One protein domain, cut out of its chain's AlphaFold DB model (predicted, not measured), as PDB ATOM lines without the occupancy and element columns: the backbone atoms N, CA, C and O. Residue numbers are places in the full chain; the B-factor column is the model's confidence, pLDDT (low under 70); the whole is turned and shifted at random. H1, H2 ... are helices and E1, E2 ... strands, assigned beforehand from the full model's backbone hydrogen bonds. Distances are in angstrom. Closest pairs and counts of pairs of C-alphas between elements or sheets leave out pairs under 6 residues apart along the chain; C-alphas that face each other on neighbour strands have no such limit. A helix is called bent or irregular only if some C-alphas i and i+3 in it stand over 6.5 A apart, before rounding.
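This is residues 78 to 149 and 163 to 192 of the 229 residues of an uncharacterized protein of Gemmatimonadaceae bacterium (UniProt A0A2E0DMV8). What does the model look like? A twisted sheet of three long strands, E2, E3 and E4, with short E5 at its edge, has H1 packed along one face beside E2, and H3 near E5 on the same face, which gives two layers, a sheet with helices on one face. H2 lies off the sheet in the link from E3 to E4, at the far end of the long axis from E1. What is it made of? The printed part has 102 residues with the elements E1, H1, E2, E3, H2, E4, E5 and H3 in that order, of the mixed class, helices and strands; the sheet runs E2, E3, E4, E5, all antiparallel. The whole is compact, with a radius of gyration of the C-alphas of 14.0 A, and elongated, spanning 44 by 27 by 25 A.

Where does the printed part begin? E1 is residues 78 to 80, 6.8 A long, from C-alpha 78 at (145.999, 100.609, 121.489), and H1 is residues 82 to 95, 20.8 A. H1 is irregular, but only just: C-alphas 91 and 94 are 6.6 A apart. What follows? E2 is residues 101 to 109, 23.0 A; E3 is residues 112 to 120, 25.8 A; H2 is residues 128 to 134, 9.6 A. E4 is residues 140 to 149, 27.6 A, starting at (138.794, 119.879, 154.485). What comes last? E5 is residues 163 to 165, 7.2 A, and H3 is residues 172 to 182, 15.5 A, ending at (147.037, 122.532, 139.539).

How is the sheet joined? E2 and E3 form a hairpin, with N 105 and O 116 2.8 A apart; between E3 and E4, N 115 and O 145 are 2.8 A apart; between E4 and E5, N 144 and O 164 are 2.9 A apart. E1 pairs with no named strand. Where are the helices? H1 is on the sheet at a height of 8.2 A, over E2 and only just over E3 with 3 C-alphas, and runs along the strands, at 22 degrees to E2 on the local plane; the closest C-alphas of H1 and E2, Met 86 and Val 106, are 6.2 A apart. H3 is on the sheet, and its closest C-alpha pair with E5, Val 175 and Ala 163, is 6.3 A apart. H2 is not on the sheet, but only just, with 4 pairs of C-alphas within 10 A; it is close to but not clearly touching H3, the closest C-alphas, Phe 130 and Leu 178, being 7.9 A apart. How regular are the helix backbones? In H3 every O i to N i+4 pair is within hydrogen-bond range; in H1 8 of 10 are, and in H2 2 of 3.

How far does it reach? The two C-alphas farthest apart, Met 78 and Val 136, are 46.8 A apart. Is anything missing? Residues 150 to 162 are not printed, and C-alphas 149 and 163 are 15.1 A apart across the cut; of the links printed whole, none is long. Where is confidence low? The mean pLDDT of the printed part is 76.2, and 26 residues are under 70, among them 125 to 136 and 184 to 190.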
ATOM      1  N   MET A  78     146.748 101.247 120.413       85.94
ATOM      2  CA  MET A  78     145.999 100.609 121.489       85.94
ATOM      3  C   MET A  78     144.829 101.491 121.913       85.94
ATOM      4  O   MET A  78     145.011 102.678 122.172       85.94
ATOM      5  N   SER A  79     143.632 100.912 122.011       85.88
ATOM      6  CA  SER A  79     142.438 101.603 122.510       85.88
ATOM      7  C   SER A  79     142.072 101.155 123.922       85.88
ATOM      8  O   SER A  79     142.067  99.953 124.202       85.88
ATOM      9  N   PHE A  80     141.692 102.120 124.753       84.19
ATOM     10  CA  PHE A  80     141.118 101.926 126.079       84.19
ATOM     11  C   PHE A  80     139.637 102.310 126.072       84.19
ATOM     12  O   PHE A  80     139.276 103.385 125.582       84.19
ATOM     13  N   GLY A  81     138.788 101.427 126.597       81.81
ATOM     14  CA  GLY A  81     137.377 101.710 126.869       81.81
ATOM     15  C   GLY A  81     137.177 102.548 128.136       81.81
ATOM     16  O   GLY A  81     138.123 102.776 128.882       81.81
ATOM     17  N   SER A  82     135.939 102.973 128.402       78.38
ATOM     18  CA  SER A  82     135.592 103.862 129.527       78.38
ATOM     19  C   SER A  82     136.162 103.400 130.873       78.38
ATOM     20  O   SER A  82     136.828 104.171 131.562       78.38
ATOM     21  N   ASP A  83     135.966 102.125 131.212       83.06
ATOM     22  CA  ASP A  83     136.397 101.570 132.500       83.06
ATOM     23  C   ASP A  83     137.927 101.506 132.605       83.06
ATOM     24  O   ASP A  83     138.509 101.817 133.642       83.06
ATOM     25  N   GLU A  84     138.604 101.181 131.501       82.38
ATOM     26  CA  GLU A  84     140.066 101.166 131.434       82.38
ATOM     27  C   GLU A  84     140.643 102.586 131.523       82.38
ATOM     28  O   GLU A  84     141.646 102.818 132.199       82.38
ATOM     29  N   VAL A  85     140.002 103.568 130.880       78.56
ATOM     30  CA  VAL A  85     140.397 104.978 130.981       78.56
ATOM     31  C   VAL A  85     140.234 105.466 132.420       78.56
ATOM     32  O   VAL A  85     141.136 106.127 132.938       78.56
ATOM     33  N   MET A  86     139.138 105.110 133.094       78.31
ATOM     34  CA  MET A  86     138.940 105.427 134.511       78.31
ATOM     35  C   MET A  86     140.041 104.833 135.392       78.31
ATOM     36  O   MET A  86     140.613 105.547 136.219       78.31
ATOM     37  N   VAL A  87     140.390 103.560 135.184       82.31
ATOM     38  CA  VAL A  87     141.508 102.897 135.874       82.31
ATOM     39  C   VAL A  87     142.809 103.679 135.683       82.31
ATOM     40  O   VAL A  87     143.496 103.992 136.657       82.31
ATOM     41  N   LEU A  88     143.148 104.023 134.439       76.94
ATOM     42  CA  LEU A  88     144.391 104.729 134.127       76.94
ATOM     43  C   LEU A  88     144.434 106.122 134.759       76.94
ATOM     44  O   LEU A  88     145.444 106.501 135.356       76.94
ATOM     45  N   LEU A  89     143.339 106.878 134.667       74.12
ATOM     46  CA  LEU A  89     143.250 108.218 135.240       74.12
ATOM     47  C   LEU A  89     143.377 108.186 136.766       74.12
ATOM     48  O   LEU A  89     144.157 108.968 137.311       74.12
ATOM     49  N   ASN A  90     142.723 107.239 137.443       74.62
ATOM     50  CA  ASN A  90     142.829 107.078 138.896       74.62
ATOM     51  C   ASN A  90     144.260 106.759 139.368       74.62
ATOM     52  O   ASN A  90     144.621 107.105 140.491       74.62
ATOM     53  N   LYS A  91     145.106 106.147 138.527       73.44
ATOM     54  CA  LYS A  91     146.524 105.908 138.861       73.44
ATOM     55  C   LYS A  91     147.433 107.093 138.580       73.44
ATOM     56  O   LYS A  91     148.402 107.301 139.304       73.44
ATOM     57  N   ILE A  92     147.151 107.850 137.526       66.81
ATOM     58  CA  ILE A  92     148.023 108.945 137.088       66.81
ATOM     59  C   ILE A  92     147.742 110.218 137.892       66.81
ATOM     60  O   ILE A  92     148.676 110.904 138.309       66.81
ATOM     61  N   LEU A  93     146.466 110.541 138.115       67.38
ATOM     62  CA  LEU A  93     146.052 111.835 138.656       67.38
ATOM     63  C   LEU A  93     146.585 112.155 140.053       67.38
ATOM     64  O   LEU A  93     147.034 113.286 140.223       67.38
ATOM     65  N   PRO A  94     146.637 111.223 141.024       65.94
ATOM     66  CA  PRO A  94     147.232 111.521 142.325       65.94
ATOM     67  C   PRO A  94     148.677 112.037 142.224       65.94
ATOM     68  O   PRO A  94     149.072 112.908 142.986       65.94
ATOM     69  N   GLY A  95     149.458 111.574 141.238       62.56
ATOM     70  CA  GLY A  95     150.826 112.061 140.995       62.56
ATOM     71  C   GLY A  95     150.909 113.410 140.265       62.56
ATOM     72  O   GLY A  95     152.001 113.960 140.063       62.56
ATOM     73  N   LEU A  96     149.776 113.947 139.814       63.19
ATOM     74  CA  LEU A  96     149.684 115.216 139.093       63.19
ATOM     75  C   LEU A  96     149.180 116.368 139.957       63.19
ATOM     76  O   LEU A  96     149.482 117.512 139.626       63.19
ATOM     77  N   LEU A  97     148.449 116.075 141.027       70.75
ATOM     78  CA  LEU A  97     147.854 117.083 141.895       70.75
ATOM     79  C   LEU A  97     148.862 117.596 142.940       70.75
ATOM     80  O   LEU A  97     149.808 116.883 143.285       70.75
ATOM     81  N   PRO A  98     148.696 118.842 143.418       65.56
ATOM     82  CA  PRO A  98     149.523 119.382 144.489       65.56
ATOM     83  C   PRO A  98     149.296 118.628 145.808       65.56
ATOM     84  O   PRO A  98     148.263 117.986 146.012       65.56
ATOM     85  N   ILE A  99     150.267 118.744 146.717       71.88
ATOM     86  CA  ILE A  99     150.135 118.250 148.093       71.88
ATOM     87  C   ILE A  99     148.938 118.954 148.756       71.88
ATOM     88  O   ILE A  99     148.671 120.128 148.486       71.88
ATOM     89  N   GLY A 100     148.179 118.196 149.552       65.12
ATOM     90  CA  GLY A 100     146.901 118.621 150.126       65.12
ATOM     91  C   GLY A 100     145.677 118.231 149.292       65.12
ATOM     92  O   GLY A 100     144.563 118.549 149.694       65.12
ATOM     93  N   VAL A 101     145.830 117.535 148.159       76.50
ATOM     94  CA  VAL A 101     144.702 116.925 147.429       76.50
ATOM     95  C   VAL A 101     144.694 115.412 147.624       76.50
ATOM     96  O   VAL A 101     145.634 114.714 147.259       76.50
ATOM     97  N   GLU A 102     143.600 114.903 148.173       78.94
ATOM     98  CA  GLU A 102     143.396 113.513 148.559       78.94
ATOM     99  C   GLU A 102     142.107 112.941 147.958       78.94
ATOM    100  O   GLU A 102     141.275 113.665 147.415       78.94
ATOM    101  N   GLN A 103     141.927 111.619 148.074       79.19
ATOM    102  CA  GLN A 103     140.688 110.912 147.707       79.19
ATOM    103  C   GLN A 103     140.168 111.292 146.313       79.19
ATOM    104  O   GLN A 103     139.000 111.626 146.116       79.19
ATOM    105  N   VAL A 104     141.082 111.277 145.348       76.81
ATOM    106  CA  VAL A 104     140.802 111.655 143.969       76.81
ATOM    107  C   VAL A 104     139.991 110.553 143.297       76.81
ATOM    108  O   VAL A 104     140.423 109.403 143.258       76.81
ATOM    109  N   GLY A 105     138.840 110.916 142.744       76.88
ATOM    110  CA  GLY A 105     137.993 110.047 141.941       76.88
ATOM    111  C   GLY A 105     137.730 110.652 140.569       76.88
ATOM    112  O   GLY A 105     137.543 111.863 140.433       76.88
ATOM    113  N   VAL A 106     137.704 109.806 139.543       78.62
ATOM    114  CA  VAL A 106     137.372 110.203 138.170       78.62
ATOM    115  C   VAL A 106     136.190 109.408 137.664       78.62
ATOM    116  O   VAL A 106     136.116 108.200 137.858       78.62
ATOM    117  N   SER A 107     135.303 110.093 136.955       81.25
ATOM    118  CA  SER A 107     134.258 109.477 136.143       81.25
ATOM    119  C   SER A 107     134.254 110.103 134.755       81.25
ATOM    120  O   SER A 107     134.632 111.266 134.594       81.25
ATOM    121  N   ILE A 108     133.875 109.319 133.750       78.81
ATOM    122  CA  ILE A 108     133.700 109.786 132.377       78.81
ATOM    123  C   ILE A 108     132.310 109.371 131.927       78.81
ATOM    124  O   ILE A 108     131.971 108.193 131.999       78.81
ATOM    125  N   ASP A 109     131.545 110.336 131.436       77.62
ATOM    126  CA  ASP A 109     130.224 110.116 130.866       77.62
ATOM    127  C   ASP A 109     130.073 110.952 129.594       77.62
ATOM    128  O   ASP A 109     130.410 112.132 129.583       77.62
ATOM    129  N   GLU A 110     129.669 110.321 128.492       74.94
ATOM    130  CA  GLU A 110     129.510 110.962 127.171       74.94
ATOM    131  C   GLU A 110     130.689 111.869 126.722       74.94
ATOM    132  O   GLU A 110     130.515 112.868 126.025       74.94
ATOM    133  N   GLY A 111     131.928 111.524 127.104       70.75
ATOM    134  CA  GLY A 111     133.139 112.302 126.783       70.75
ATOM    135  C   GLY A 111     133.407 113.500 127.707       70.75
ATOM    136  O   GLY A 111     134.417 114.196 127.553       70.75
ATOM    137  N   VAL A 112     132.545 113.715 128.701       81.06
ATOM    138  CA  VAL A 112     132.751 114.642 129.812       81.06
ATOM    139  C   VAL A 112     133.428 113.893 130.953       81.06
ATOM    140  O   VAL A 112     132.907 112.912 131.476       81.06
ATOM    141  N   ALA A 113     134.607 114.359 131.346       82.44
ATOM    142  CA  ALA A 113     135.320 113.859 132.505       82.44
ATOM    143  C   ALA A 113     135.021 114.734 133.725       82.44
ATOM    144  O   ALA A 113     135.154 115.960 133.696       82.44
ATOM    145  N   VAL A 114     134.658 114.076 134.818       84.62
ATOM    146  CA  VAL A 114     134.421 114.688 136.119       84.62
ATOM    147  C   VAL A 114     135.482 114.177 137.084       84.62
ATOM    148  O   VAL A 114     135.539 112.988 137.395       84.62
ATOM    149  N   LEU A 115     136.305 115.101 137.564       83.44
ATOM    150  CA  LEU A 115     137.295 114.896 138.610       83.44
ATOM    151  C   LEU A 115     136.715 115.371 139.941       83.44
ATOM    152  O   LEU A 115     136.270 116.511 140.052       83.44
ATOM    153  N   GLN A 116     136.748 114.521 140.955       85.31
ATOM    154  CA  GLN A 116     136.367 114.848 142.326       85.31
ATOM    155  C   GLN A 116     137.556 114.594 143.241       85.31
ATOM    156  O   GLN A 116     138.310 113.651 143.021       85.31
ATOM    157  N   ALA A 117     137.747 115.435 144.248       84.88
ATOM    158  CA  ALA A 117     138.805 115.250 145.229       84.88
ATOM    159  C   ALA A 117     138.445 115.890 146.570       84.88
ATOM    160  O   ALA A 117     137.644 116.825 146.641       84.88
ATOM    161  N   LEU A 118     139.083 115.407 147.629       82.56
ATOM    162  CA  LEU A 118     139.119 116.062 148.925       82.56
ATOM    163  C   LEU A 118     140.358 116.959 148.987       82.56
ATOM    164  O   LEU A 118     141.454 116.540 148.644       82.56
ATOM    165  N   ILE A 119     140.201 118.197 149.425       81.19
ATOM    166  CA  ILE A 119     141.282 119.170 149.557       81.19
ATOM    167  C   ILE A 119     141.489 119.418 151.048       81.19
ATOM    168  O   ILE A 119     140.608 119.962 151.715       81.19
ATOM    169  N   VAL A 120     142.642 119.019 151.571       81.38
ATOM    170  CA  VAL A 120     143.107 119.317 152.925       81.38
ATOM    171  C   VAL A 120     143.782 120.684 152.891       81.38
ATOM    172  O   VAL A 120     144.901 120.847 152.411       81.38
ATOM    173  N   THR A 121     143.077 121.698 153.383       73.75
ATOM    174  CA  THR A 121     143.478 123.109 153.254       73.75
ATOM    175  C   THR A 121     144.757 123.443 154.010       73.75
ATOM    176  O   THR A 121     145.501 124.333 153.602       73.75
ATOM    177  N   ARG A 122     145.024 122.714 155.097       70.88
ATOM    178  CA  ARG A 122     146.215 122.873 155.944       70.88
ATOM    179  C   ARG A 122     147.506 122.448 155.253       70.88
ATOM    180  O   ARG A 122     148.545 123.050 155.509       70.88
ATOM    181  N   ASP A 123     147.407 121.450 154.383       72.31
ATOM    182  CA  ASP A 123     148.544 120.815 153.715       72.31
ATOM    183  C   ASP A 123     148.680 121.294 152.262       72.31
ATOM    184  O   ASP A 123     149.474 120.760 151.494       72.31
ATOM    185  N   TRP A 124     147.892 122.297 151.864       73.44
ATOM    186  CA  TRP A 124     147.905 122.827 150.510       73.44
ATOM    187  C   TRP A 124     149.222 123.551 150.205       73.44
ATOM    188  O   TRP A 124     149.481 124.635 150.732       73.44
ATOM    189  N   GLU A 125     150.014 122.996 149.287       68.12
ATOM    190  CA  GLU A 125     151.283 123.593 148.831       68.12
ATOM    191  C   GLU A 125     151.173 124.384 147.509       68.12
ATOM    192  O   GLU A 125     152.184 124.710 146.885       68.12
ATOM    193  N   GLY A 126     149.964 124.721 147.051       63.31
ATOM    194  CA  GLY A 126     149.805 125.670 145.939       63.31
ATOM    195  C   GLY A 126     150.162 127.108 146.351       63.31
ATOM    196  O   GLY A 126     150.323 127.421 147.529       63.31
ATOM    197  N   ASP A 127     150.279 128.016 145.384       60.47
ATOM    198  CA  ASP A 127     150.692 129.401 145.611       60.47
ATOM    199  C   ASP A 127     149.826 130.125 146.661       60.47
ATOM    200  O   ASP A 127     148.607 129.959 146.796       60.47
ATOM    201  N   SER A 128     150.544 130.949 147.421       55.88
ATOM    202  CA  SER A 128     150.146 131.762 148.564       55.88
ATOM    203  C   SER A 128     148.819 132.508 148.405       55.88
ATOM    204  O   SER A 128     148.090 132.687 149.388       55.88
ATOM    205  N   SER A 129     148.466 132.899 147.179       58.59
ATOM    206  CA  SER A 129     147.201 133.563 146.862       58.59
ATOM    207  C   SER A 129     145.981 132.705 147.231       58.59
ATOM    208  O   SER A 129     145.050 133.209 147.861       58.59
ATOM    209  N   PHE A 130     146.016 131.398 146.953       62.16
ATOM    210  CA  PHE A 130     144.943 130.461 147.304       62.16
ATOM    211  C   PHE A 130     145.070 129.918 148.732       62.16
ATOM    212  O   PHE A 130     144.057 129.772 149.413       62.16
ATOM    213  N   GLY A 131     146.296 129.716 149.233       61.06
ATOM    214  CA  GLY A 131     146.526 129.330 150.634       61.06
ATOM    215  C   GLY A 131     145.903 130.319 151.630       61.06
ATOM    216  O   GLY A 131     145.304 129.925 152.630       61.06
ATOM    217  N   SER A 132     145.942 131.621 151.317       63.53
ATOM    218  CA  SER A 132     145.286 132.646 152.137       63.53
ATOM    219  C   SER A 132     143.751 132.539 152.144       63.53
ATOM    220  O   SER A 132     143.139 132.734 153.193       63.53
ATOM    221  N   LEU A 133     143.123 132.161 151.023       65.06
ATOM    222  CA  LEU A 133     141.679 131.890 150.956       65.06
ATOM    223  C   LEU A 133     141.313 130.626 151.740       65.06
ATOM    224  O   LEU A 133     140.280 130.590 152.403       65.06
ATOM    225  N   PHE A 134     142.181 129.617 151.707       64.88
ATOM    226  CA  PHE A 134     142.007 128.380 152.456       64.88
ATOM    227  C   PHE A 134     142.172 128.549 153.972       64.88
ATOM    228  O   PHE A 134     141.554 127.807 154.726       64.88
ATOM    229  N   SER A 135     142.897 129.573 154.434       63.31
ATOM    230  CA  SER A 135     143.096 129.842 155.869       63.31
ATOM    231  C   SER A 135     141.818 130.165 156.660       63.31
ATOM    232  O   SER A 135     141.794 130.015 157.880       63.31
ATOM    233  N   VAL A 136     140.760 130.621 155.979       69.88
ATOM    234  CA  VAL A 136     139.447 130.930 156.579       69.88
ATOM    235  C   VAL A 136     138.400 129.851 156.304       69.88
ATOM    236  O   VAL A 136     137.273 129.947 156.790       69.88
ATOM    237  N   LEU A 137     138.756 128.849 155.502       72.25
ATOM    238  CA  LEU A 137     137.890 127.742 155.130       72.25
ATOM    239  C   LEU A 137     138.083 126.564 156.100       72.25
ATOM    240  O   LEU A 137     139.077 126.513 156.824       72.25
ATOM    241  N   PRO A 138     137.123 125.622 156.150       74.06
ATOM    242  CA  PRO A 138     137.285 124.384 156.901       74.06
ATOM    243  C   PRO A 138     138.584 123.652 156.548       74.06
ATOM    244  O   PRO A 138     139.118 123.792 155.447       74.06
ATOM    245  N   ASP A 139     139.045 122.812 157.473       80.19
ATOM    246  CA  ASP A 139     140.272 122.016 157.314       80.19
ATOM    247  C   ASP A 139     140.235 121.093 156.086       80.19
ATOM    248  O   ASP A 139     141.276 120.724 155.542       80.19
ATOM    249  N   THR A 140     139.031 120.719 155.654       78.56
ATOM    250  CA  THR A 140     138.794 119.879 154.485       78.56
ATOM    251  C   THR A 140     137.674 120.442 153.613       78.56
ATOM    252  O   THR A 140     136.638 120.918 154.089       78.56
ATOM    253  N   LEU A 141     137.882 120.383 152.301       83.12
ATOM    254  CA  LEU A 141     136.945 120.847 151.286       83.12
ATOM    255  C   LEU A 141     136.712 119.758 150.248       83.12
ATOM    256  O   LEU A 141     137.656 119.103 149.829       83.12
ATOM    257  N   SER A 142     135.477 119.584 149.789       85.12
ATOM    258  CA  SER A 142     135.226 118.774 148.594       85.12
ATOM    259  C   SER A 142     135.392 119.656 147.357       85.12
ATOM    260  O   SER A 142     134.851 120.760 147.303       85.12
ATOM    261  N   GLY A 143     136.176 119.203 146.384       85.31
ATOM    262  CA  GLY A 143     136.410 119.880 145.115       85.31
ATOM    263  C   GLY A 143     135.927 119.028 143.948       85.31
ATOM    264  O   GLY A 143     136.141 117.818 143.924       85.31
ATOM    265  N   LYS A 144     135.301 119.665 142.958       89.00
ATOM    266  CA  LYS A 144     134.896 119.029 141.699       89.00
ATOM    267  C   LYS A 144     135.378 119.874 140.527       89.00
ATOM    268  O   LYS A 144     135.192 121.087 140.531       89.00
ATOM    269  N   ILE A 145     135.952 119.240 139.514       87.88
ATOM    270  CA  ILE A 145     136.289 119.838 138.220       87.88
ATOM    271  C   ILE A 145     135.596 119.014 137.144       87.88
ATOM    272  O   ILE A 145     135.658 117.789 137.148       87.88
ATOM    273  N   GLU A 146     134.949 119.688 136.210       89.25
ATOM    274  CA  GLU A 146     134.349 119.071 135.034       89.25
ATOM    275  C   GLU A 146     135.036 119.609 133.788       89.25
ATOM    276  O   GLU A 146     135.379 120.794 133.714       89.25
ATOM    277  N   GLY A 147     135.252 118.741 132.809       87.81
ATOM    278  CA  GLY A 147     135.829 119.146 131.546       87.81
ATOM    279  C   GLY A 147     135.694 118.105 130.453       87.81
ATOM    280  O   GLY A 147     135.334 116.958 130.688       87.81
ATOM    281  N   VAL A 148     136.022 118.517 129.237       87.06
ATOM    282  CA  VAL A 148     136.030 117.638 128.065       87.06
ATOM    283  C   VAL A 148     137.456 117.173 127.810       87.06
ATOM    284  O   VAL A 148     138.383 117.992 127.780       87.06
ATOM    285  N   LEU A 149     137.633 115.865 127.633       84.31
ATOM    286  CA  LEU A 149     138.923 115.285 127.274       84.31
ATOM    287  C   LEU A 149     139.217 115.490 125.788       84.31
ATOM    288  O   LEU A 149     138.358 115.333 124.924       84.31
ATOM    289  N   ALA A 163     134.036 124.246 137.703       87.25
ATOM    290  CA  ALA A 163     134.638 123.843 138.968       87.25
ATOM    291  C   ALA A 163     133.730 124.221 140.145       87.25
ATOM    292  O   ALA A 163     133.033 125.240 140.093       87.25
ATOM    293  N   TRP A 164     133.750 123.407 141.198       89.69
ATOM    294  CA  TRP A 164     132.944 123.573 142.404       89.69
ATOM    295  C   TRP A 164     133.761 123.274 143.658       89.69
ATOM    296  O   TRP A 164     134.654 122.426 143.634       89.69
ATOM    297  N   ILE A 165     133.408 123.946 144.754       84.75
ATOM    298  CA  ILE A 165     133.869 123.632 146.110       84.75
ATOM    299  C   ILE A 165     132.635 123.471 146.995       84.75
ATOM    300  O   ILE A 165     131.825 124.394 147.049       84.75
ATOM    301  N   HIS A 166     132.483 122.331 147.680       83.88
ATOM    302  CA  HIS A 166     131.280 122.006 148.470       83.88
ATOM    303  C   HIS A 166     129.981 122.289 147.703       83.88
ATOM    304  O   HIS A 166     129.095 122.986 148.189       83.88
ATOM    305  N   ASP A 167     129.922 121.816 146.455       81.94
ATOM    306  CA  ASP A 167     128.812 122.006 145.508       81.94
ATOM    307  C   ASP A 167     128.512 123.461 145.097       81.94
ATOM    308  O   ASP A 167     127.607 123.723 144.300       81.94
ATOM    309  N   ILE A 168     129.314 124.429 145.544       82.56
ATOM    310  CA  ILE A 168     129.211 125.830 145.134       82.56
ATOM    311  C   ILE A 168     130.076 126.047 143.895       82.56
ATOM    312  O   ILE A 168     131.290 125.843 143.925       82.56
ATOM    313  N   SER A 169     129.453 126.490 142.800       87.88
ATOM    314  CA  SER A 169     130.161 126.784 141.551       87.88
ATOM    315  C   SER A 169     131.130 127.954 141.726       87.88
ATOM    316  O   SER A 169     130.769 129.009 142.256       87.88
ATOM    317  N   LEU A 170     132.363 127.768 141.259       85.19
ATOM    318  CA  LEU A 170     133.386 128.798 141.310       85.19
ATOM    319  C   LEU A 170     133.207 129.812 140.169       85.19
ATOM    320  O   LEU A 170     133.025 129.428 139.011       85.19
ATOM    321  N   PRO A 171     133.322 131.121 140.453       85.00
ATOM    322  CA  PRO A 171     133.299 132.138 139.419       85.00
ATOM    323  C   PRO A 171     134.523 132.015 138.488       85.00
ATOM    324  O   PRO A 171     135.605 131.638 138.947       85.00
ATOM    325  N   PRO A 172     134.396 132.421 137.207       85.00
ATOM    326  CA  PRO A 172     135.440 132.331 136.181       85.00
ATOM    327  C   PRO A 172     136.874 132.669 136.635       85.00
ATOM    328  O   PRO A 172     137.762 131.859 136.370       85.00
ATOM    329  N   PRO A 173     137.130 133.777 137.363       82.44
ATOM    330  CA  PRO A 173     138.492 134.136 137.761       82.44
ATOM    331  C   PRO A 173     139.087 133.186 138.807       82.44
ATOM    332  O   PRO A 173     140.291 132.956 138.815       82.44
ATOM    333  N   LEU A 174     138.251 132.620 139.687       79.56
ATOM    334  CA  LEU A 174     138.701 131.634 140.674       79.56
ATOM    335  C   LEU A 174     138.988 130.287 140.015       79.56
ATOM    336  O   LEU A 174     139.924 129.611 140.429       79.56
ATOM    337  N   VAL A 175     138.238 129.925 138.968       83.38
ATOM    338  CA  VAL A 175     138.557 128.746 138.154       83.38
ATOM    339  C   VAL A 175     139.919 128.920 137.490       83.38
ATOM    340  O   VAL A 175     140.746 128.023 137.569       83.38
ATOM    341  N   ASP A 176     140.188 130.079 136.885       81.44
ATOM    342  CA  ASP A 176     141.470 130.334 136.216       81.44
ATOM    343  C   ASP A 176     142.652 130.223 137.192       81.44
ATOM    344  O   ASP A 176     143.638 129.551 136.893       81.44
ATOM    345  N   LEU A 177     142.521 130.814 138.384       77.38
ATOM    346  CA  LEU A 177     143.523 130.700 139.444       77.38
ATOM    347  C   LEU A 177     143.706 129.248 139.908       77.38
ATOM    348  O   LEU A 177     144.837 128.791 140.019       77.38
ATOM    349  N   LEU A 178     142.619 128.504 140.131       78.12
ATOM    350  CA  LEU A 178     142.676 127.093 140.526       78.12
ATOM    351  C   LEU A 178     143.414 126.245 139.476       78.12
ATOM    352  O   LEU A 178     144.293 125.456 139.817       78.12
ATOM    353  N   ILE A 179     143.108 126.439 138.191       80.19
ATOM    354  CA  ILE A 179     143.789 125.732 137.102       80.19
ATOM    355  C   ILE A 179     145.266 126.109 137.028       80.19
ATOM    356  O   ILE A 179     146.091 125.230 136.797       80.19
ATOM    357  N   GLN A 180     145.625 127.372 137.263       77.75
ATOM    358  CA  GLN A 180     147.031 127.780 137.334       77.75
ATOM    359  C   GLN A 180     147.792 127.086 138.467       77.75
ATOM    360  O   GLN A 180     148.964 126.778 138.281       77.75
ATOM    361  N   GLN A 181     147.143 126.808 139.602       74.56
ATOM    362  CA  GLN A 181     147.775 126.091 140.715       74.56
ATOM    363  C   GLN A 181     147.990 124.608 140.430       74.56
ATOM    364  O   GLN A 181     149.002 124.033 140.817       74.56
ATOM    365  N   ILE A 182     147.010 123.976 139.788       74.25
ATOM    366  CA  ILE A 182     147.037 122.532 139.539       74.25
ATOM    367  C   ILE A 182     147.893 122.212 138.308       74.25
ATOM    368  O   ILE A 182     148.513 121.152 138.222       74.25
ATOM    369  N   SER A 183     147.928 123.117 137.330       71.44
ATOM    370  CA  SER A 183     148.666 122.910 136.094       71.44
ATOM    371  C   SER A 183     150.172 122.932 136.339       71.44
ATOM    372  O   SER A 183     150.747 123.931 136.761       71.44
ATOM    373  N   LYS A 184     150.843 121.842 135.955       64.38
ATOM    374  CA  LYS A 184     152.312 121.788 135.881       64.38
ATOM    375  C   LYS A 184     152.875 122.592 134.701       64.38
ATOM    376  O   LYS A 184     154.090 122.744 134.591       64.38
ATOM    377  N   THR A 185     152.017 123.092 133.808       62.62
ATOM    378  CA  THR A 185     152.385 123.962 132.685       62.62
ATOM    379  C   THR A 185     151.868 125.387 132.896       62.62
ATOM    380  O   THR A 185     150.753 125.570 133.394       62.62
ATOM    381  N   PRO A 186     152.646 126.415 132.506       63.06
ATOM    382  CA  PRO A 186     152.201 127.799 132.594       63.06
ATOM    383  C   PRO A 186     150.963 127.989 131.717       63.06
ATOM    384  O   PRO A 186     151.017 127.761 130.508       63.06
ATOM    385  N   ASN A 187     149.853 128.388 132.338       65.00
ATOM    386  CA  ASN A 187     148.568 128.492 131.663       65.00
ATOM    387  C   ASN A 187     148.132 129.946 131.481       65.00
ATOM    388  O   ASN A 187     148.266 130.772 132.390       65.00
ATOM    389  N   VAL A 188     147.603 130.264 130.299       67.31
ATOM    390  CA  VAL A 188     147.132 131.615 129.970       67.31
ATOM    391  C   VAL A 188     145.737 131.815 130.575       67.31
ATOM    392  O   VAL A 188     144.901 130.916 130.465       67.31
ATOM    393  N   PRO A 189     145.437 132.974 131.195       66.12
ATOM    394  CA  PRO A 189     144.091 133.267 131.682       66.12
ATOM    395  C   PRO A 189     143.031 133.064 130.593       66.12
ATOM    396  O   PRO A 189     143.193 133.527 129.463       66.12
ATOM    397  N   GLY A 190     141.947 132.367 130.934       67.69
ATOM    398  CA  GLY A 190     140.881 132.006 129.999       67.69
ATOM    399  C   GLY A 190     141.126 130.722 129.199       67.69
ATOM    400  O   GLY A 190     140.172 130.203 128.619       67.69
ATOM    401  N   ASP A 191     142.338 130.157 129.211       76.50
ATOM    402  CA  ASP A 191     142.625 128.865 128.583       76.50
ATOM    403  C   ASP A 191     142.641 127.731 129.614       76.50
ATOM    404  O   ASP A 191     143.673 127.167 129.960       76.50
ATOM    405  N   ARG A 192     141.465 127.407 130.161       83.56
ATOM    406  CA  ARG A 192     141.310 126.461 131.279       83.56
ATOM    407  C   ARG A 192     141.590 125.021 130.864       83.56
ATOM    408  O   ARG A 192     140.681 124.260 130.532       83.56
TER     409      ARG A 192